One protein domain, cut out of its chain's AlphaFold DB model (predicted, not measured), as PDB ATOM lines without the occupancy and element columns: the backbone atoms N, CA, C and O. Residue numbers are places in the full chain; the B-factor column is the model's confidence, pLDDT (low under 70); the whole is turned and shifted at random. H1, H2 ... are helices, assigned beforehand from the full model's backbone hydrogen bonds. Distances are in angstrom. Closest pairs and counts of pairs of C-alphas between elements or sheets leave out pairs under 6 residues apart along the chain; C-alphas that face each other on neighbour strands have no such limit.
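AT A GLANCE: This is residues 46 to 89 of the 89 residues of the protein "Putative sugar transporter protein" of Togninia minima (strain UCR-PA7) (UniProt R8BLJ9). A long helix, H2, sticks out with its residues 76 to 87 as an arm from a small compact head, which holds the short helix H1, the looping link of residues 60 to 72 and the first residues of H2. The arm makes the length of the whole. The printed part has 44 residues with two named helices, H1 then H2, and no named strand: the class is all helix. The whole is loose, with a radius of gyration of the C-alphas of 12.5 A and spans of 39 by 18 by 15 A.

IN THESE COORDINATES: H2 is residues 73 to 87, 21.3 A from C-alpha 73 at (98.832, 203.317, 120.798) to C-alpha 87 at (116.371, 195.269, 129.932). H1 is residues 51 to 59, 12.5 A long, beginning at C-alpha 51 at (101.932, 206.543, 108.505).

HOW THE PARTS SIT: H2 touches H1 with residues 73 to 75 alone; the closest C-alphas, of Glu 53 and Val 74, are 6.0 A apart. They form a helical hairpin, running opposite ways at a steep tilt of 42 degrees. In both helices every O i to N i+4 pair is within hydrogen-bond range.

THE WHOLE: The two C-alphas farthest apart, of Asn 63 and Thr 89, are 40.0 A apart. The printed part has no cut, and the link from H1 to H2, 13 residues, is long. Residues 76 to 89 stand free; in this model residues 88 to 89 have pLDDT under 70.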
ATOM      1  N   VAL A  46     100.731 216.707 110.585       83.69
ATOM      2  CA  VAL A  46     101.260 215.358 110.291       83.69
ATOM      3  C   VAL A  46     102.784 215.287 110.397       83.69
ATOM      4  O   VAL A  46     103.377 214.240 110.127       83.69
ATOM      5  N   ALA A  47     103.452 216.385 110.769       79.69
ATOM      6  CA  ALA A  47     104.897 216.382 110.911       79.69
ATOM      7  C   ALA A  47     105.346 215.389 111.994       79.69
ATOM      8  O   ALA A  47     104.761 215.304 113.072       79.69
ATOM      9  N   ARG A  48     106.440 214.667 111.714       78.00
ATOM     10  CA  ARG A  48     107.104 213.732 112.647       78.00
ATOM     11  C   ARG A  48     106.239 212.558 113.125       78.00
ATOM     12  O   ARG A  48     106.557 211.968 114.151       78.00
ATOM     13  N   ARG A  49     105.190 212.201 112.383       81.56
ATOM     14  CA  ARG A  49     104.363 211.019 112.651       81.56
ATOM     15  C   ARG A  49     104.609 209.928 111.623       81.56
ATOM     16  O   ARG A  49     104.868 210.216 110.452       81.56
ATOM     17  N   THR A  50     104.541 208.675 112.056       86.44
ATOM     18  CA  THR A  50     104.602 207.535 111.134       86.44
ATOM     19  C   THR A  50     103.251 207.352 110.424       86.44
ATOM     20  O   THR A  50     102.215 207.712 110.986       86.44
ATOM     21  N   PRO A  51     103.202 206.784 109.201       86.31
ATOM     22  CA  PRO A  51     101.932 206.543 108.505       86.31
ATOM     23  C   PRO A  51     100.932 205.723 109.335       86.31
ATOM     24  O   PRO A  51      99.744 206.017 109.329       86.31
ATOM     25  N   ALA A  52     101.430 204.756 110.115       86.12
ATOM     26  CA  ALA A  52     100.611 203.935 111.005       86.12
ATOM     27  C   ALA A  52      99.969 204.743 112.151       86.12
ATOM     28  O   ALA A  52      98.824 204.494 112.513       86.12
ATOM     29  N   GLU A  53     100.679 205.729 112.709       84.69
ATOM     30  CA  GLU A  53     100.124 206.633 113.728       84.69
ATOM     31  C   GLU A  53      99.043 207.545 113.146       84.69
ATOM     32  O   GLU A  53      98.045 207.835 113.805       84.69
ATOM     33  N   ILE A  54      99.245 208.009 111.911       86.56
ATOM     34  CA  ILE A  54      98.296 208.875 111.212       86.56
ATOM     35  C   ILE A  54      96.986 208.126 110.953       86.56
ATOM     36  O   ILE A  54      95.920 208.659 111.272       86.56
ATOM     37  N   ASP A  55      97.060 206.892 110.451       88.81
ATOM     38  CA  ASP A  55      95.878 206.055 110.221       88.81
ATOM     39  C   ASP A  55      95.097 205.806 111.520       88.81
ATOM     40  O   ASP A  55      93.881 205.998 111.550       88.81
ATOM     41  N   GLU A  56      95.780 205.499 112.632       87.81
ATOM     42  CA  GLU A  56      95.132 205.319 113.941       87.81
ATOM     43  C   GLU A  56      94.359 206.578 114.382       87.81
ATOM     44  O   GLU A  56      93.245 206.498 114.910       87.81
ATOM     45  N   MET A  57      94.926 207.768 114.157       85.75
ATOM     46  CA  MET A  57      94.281 209.036 114.507       85.75
ATOM     47  C   MET A  57      93.063 209.350 113.630       85.75
ATOM     48  O   MET A  57      92.084 209.919 114.132       85.75
ATOM     49  N   PHE A  58      93.100 208.973 112.347       87.00
ATOM     50  CA  PHE A  58      91.949 209.089 111.451       87.00
ATOM     51  C   PHE A  58      90.824 208.125 111.847       87.00
ATOM     52  O   PHE A  58      89.671 208.561 111.936       87.00
ATOM     53  N   ASP A  59      91.150 206.876 112.187       89.06
ATOM     54  CA  ASP A  59      90.184 205.879 112.672       89.06
ATOM     55  C   ASP A  59      89.505 206.330 113.969       89.06
ATOM     56  O   ASP A  59      88.280 206.251 114.119       89.06
ATOM     57  N   LYS A  60      90.285 206.897 114.896       85.56
ATOM     58  CA  LYS A  60      89.786 207.439 116.168       85.56
ATOM     59  C   LYS A  60      89.098 208.802 116.032       85.56
ATOM     60  O   LYS A  60      88.638 209.350 117.036       85.56
ATOM     61  N   LYS A  61      88.997 209.351 114.811       84.44
ATOM     62  CA  LYS A  61      88.388 210.658 114.501       84.44
ATOM     63  C   LYS A  61      88.888 211.767 115.426       84.44
ATOM     64  O   LYS A  61      88.115 212.605 115.902       84.44
ATOM     65  N   VAL A  62      90.190 211.757 115.709       81.94
ATOM     66  CA  VAL A  62      90.808 212.793 116.534       81.94
ATOM     67  C   VAL A  62      90.624 214.133 115.821       81.94
ATOM     68  O   VAL A  62      90.661 214.228 114.595       81.94
ATOM     69  N   ASN A  63      90.368 215.199 116.576       79.38
ATOM     70  CA  ASN A  63      90.295 216.527 115.977       79.38
ATOM     71  C   ASN A  63      91.657 216.851 115.343       79.38
ATOM     72  O   ASN A  63      92.672 216.781 116.031       79.38
ATOM     73  N   LEU A  64      91.663 217.244 114.068       76.12
ATOM     74  CA  LEU A  64      92.860 217.504 113.265       76.12
ATOM     75  C   LEU A  64      93.833 218.490 113.934       76.12
ATOM     76  O   LEU A  64      95.045 218.372 113.793       76.12
ATOM     77  N   ARG A  65      93.314 219.423 114.746       79.50
ATOM     78  CA  ARG A  65      94.129 220.390 115.508       79.50
ATOM     79  C   ARG A  65      94.758 219.841 116.787       79.50
ATOM     80  O   ARG A  65      95.523 220.540 117.440       79.50
ATOM     81  N   LYS A  66      94.398 218.624 117.187       79.75
ATOM     82  CA  LYS A  66      94.950 217.928 118.355       79.75
ATOM     83  C   LYS A  66      95.932 216.820 117.967       79.75
ATOM     84  O   LYS A  66      96.466 216.191 118.873       79.75
ATOM     85  N   PHE A  67      96.188 216.611 116.670       80.19
ATOM     86  CA  PHE A  67      97.107 215.579 116.168       80.19
ATOM     87  C   PHE A  67      98.524 215.722 116.746       80.19
ATOM     88  O   PHE A  67      99.131 214.725 117.123       80.19
ATOM     89  N   ASP A  68      99.014 216.953 116.918       76.81
ATOM     90  CA  ASP A  68     100.344 217.228 117.486       76.81
ATOM     91  C   ASP A  68     100.543 216.579 118.872       76.81
ATOM     92  O   ASP A  68     101.499 215.840 119.097       76.81
ATOM     93  N   ARG A  69      99.581 216.761 119.786       77.94
ATOM     94  CA  ARG A  69      99.682 216.285 121.181       77.94
ATOM     95  C   ARG A  69      99.043 214.922 121.429       77.94
ATOM     96  O   ARG A  69      98.997 214.483 122.577       77.94
ATOM     97  N   TYR A  70      98.491 214.279 120.403       79.88
ATOM     98  CA  TYR A  70      97.839 212.989 120.579       79.88
ATOM     99  C   TYR A  70      98.893 211.887 120.732       79.88
ATOM    100  O   TYR A  70      99.816 211.780 119.926       79.88
ATOM    101  N   VAL A  71      98.778 211.083 121.786       78.44
ATOM    102  CA  VAL A  71      99.631 209.907 121.987       78.44
ATOM    103  C   VAL A  71      98.884 208.708 121.422       78.44
ATOM    104  O   VAL A  71      97.824 208.339 121.925       78.44
ATOM    105  N   THR A  72      99.418 208.148 120.344       82.31
ATOM    106  CA  THR A  72      98.885 206.966 119.667       82.31
ATOM    107  C   THR A  72      99.309 205.689 120.386       82.31
ATOM    108  O   THR A  72     100.350 205.627 121.047       82.31
ATOM    109  N   GLU A  73      98.506 204.637 120.254       79.19
ATOM    110  CA  GLU A  73      98.832 203.317 120.798       79.19
ATOM    111  C   GLU A  73     100.038 202.701 120.092       79.19
ATOM    112  O   GLU A  73     100.856 202.042 120.737       79.19
ATOM    113  N   VAL A  74     100.196 202.977 118.793       79.31
ATOM    114  CA  VAL A  74     101.386 202.590 118.023       79.31
ATOM    115  C   VAL A  74     102.668 203.147 118.657       79.31
ATOM    116  O   VAL A  74     103.630 202.395 118.827       79.31
ATOM    117  N   GLN A  75     102.666 204.416 119.083       81.06
ATOM    118  CA  GLN A  75     103.811 205.041 119.751       81.06
ATOM    119  C   GLN A  75     104.108 204.363 121.098       81.06
ATOM    120  O   GLN A  75     105.235 203.942 121.344       81.06
ATOM    121  N   MET A  76     103.084 204.174 121.939       83.81
ATOM    122  CA  MET A  76     103.255 203.529 123.249       83.81
ATOM    123  C   MET A  76     103.811 202.105 123.127       83.81
ATOM    124  O   MET A  76     104.625 201.676 123.943       83.81
ATOM    125  N   ARG A  77     103.388 201.356 122.104       84.81
ATOM    126  CA  ARG A  77     103.872 199.994 121.868       84.81
ATOM    127  C   ARG A  77     105.329 199.968 121.406       84.81
ATOM    128  O   ARG A  77     106.067 199.077 121.820       84.81
ATOM    129  N   ALA A  78     105.735 200.920 120.566       82.75
ATOM    130  CA  ALA A  78     107.124 201.054 120.133       82.75
ATOM    131  C   ALA A  78     108.049 201.352 121.326       82.75
ATOM    132  O   ALA A  78     109.069 200.679 121.488       82.75
ATOM    133  N   ASP A  79     107.640 202.265 122.211       83.88
ATOM    134  CA  ASP A  79     108.395 202.612 123.421       83.88
ATOM    135  C   ASP A  79     108.540 201.404 124.368       83.88
ATOM    136  O   ASP A  79     109.636 201.109 124.843       83.88
ATOM    137  N   GLN A  80     107.470 200.622 124.565       85.81
ATOM    138  CA  GLN A  80     107.508 199.395 125.377       85.81
ATOM    139  C   GLN A  80     108.457 198.324 124.824       85.81
ATOM    140  O   GLN A  80     109.074 197.584 125.591       85.81
ATOM    141  N   ILE A  81     108.545 198.183 123.498       86.12
ATOM    142  CA  ILE A  81     109.464 197.226 122.867       86.12
ATOM    143  C   ILE A  81     110.911 197.684 123.075       86.12
ATOM    144  O   ILE A  81     111.759 196.871 123.442       86.12
ATOM    145  N   HIS A  82     111.183 198.980 122.902       82.12
ATOM    146  CA  HIS A  82     112.507 199.555 123.145       82.12
ATOM    147  C   HIS A  82     112.966 199.417 124.600       82.12
ATOM    148  O   HIS A  82     114.147 199.169 124.841       82.12
ATOM    149  N   GLU A  83     112.054 199.539 125.564       86.12
ATOM    150  CA  GLU A  83     112.373 199.363 126.981       86.12
ATOM    151  C   GLU A  83     112.701 197.901 127.318       86.12
ATOM    152  O   GLU A  83     113.685 197.631 128.003       86.12
ATOM    153  N   LYS A  84     111.948 196.941 126.765       82.69
ATOM    154  CA  LYS A  84     112.217 195.504 126.955       82.69
ATOM    155  C   LYS A  84     113.562 195.077 126.370       82.69
ATOM    156  O   LYS A  84     114.305 194.364 127.031       82.69
ATOM    157  N   LEU A  85     113.902 195.567 125.178       84.56
ATOM    158  CA  LEU A  85     115.193 195.292 124.536       84.56
ATOM    159  C   LEU A  85     116.382 195.806 125.366       84.56
ATOM    160  O   LEU A  85     117.413 195.141 125.434       84.56
ATOM    161  N   HIS A  86     116.237 196.965 126.019       74.12
ATOM    162  CA  HIS A  86     117.265 197.495 126.920       74.12
ATOM    163  C   HIS A  86     117.365 196.747 128.251       74.12
ATOM    164  O   HIS A  86     118.423 196.784 128.864       74.12
ATOM    165  N   GLN A  87     116.300 196.091 128.719       71.75
ATOM    166  CA  GLN A  87     116.371 195.269 129.932       71.75
ATOM    167  C   GLN A  87     116.985 193.884 129.687       71.75
ATOM    168  O   GLN A  87     117.461 193.261 130.632       71.75
ATOM    169  N   GLU A  88     116.968 193.398 128.444       66.50
ATOM    170  CA  GLU A  88     117.527 192.093 128.063       66.50
ATOM    171  C   GLU A  88     119.023 192.130 127.680       66.50
ATOM    172  O   GLU A  88     119.625 191.064 127.542       66.50
ATOM    173  N   THR A  89     119.623 193.319 127.517       61.06
ATOM    174  CA  THR A  89     121.051 193.519 127.173       61.06
ATOM    175  C   THR A  89     121.882 193.871 128.402       61.06
ATOM    176  O   THR A  89     122.983 193.292 128.553       61.06
TER     177      THR A  89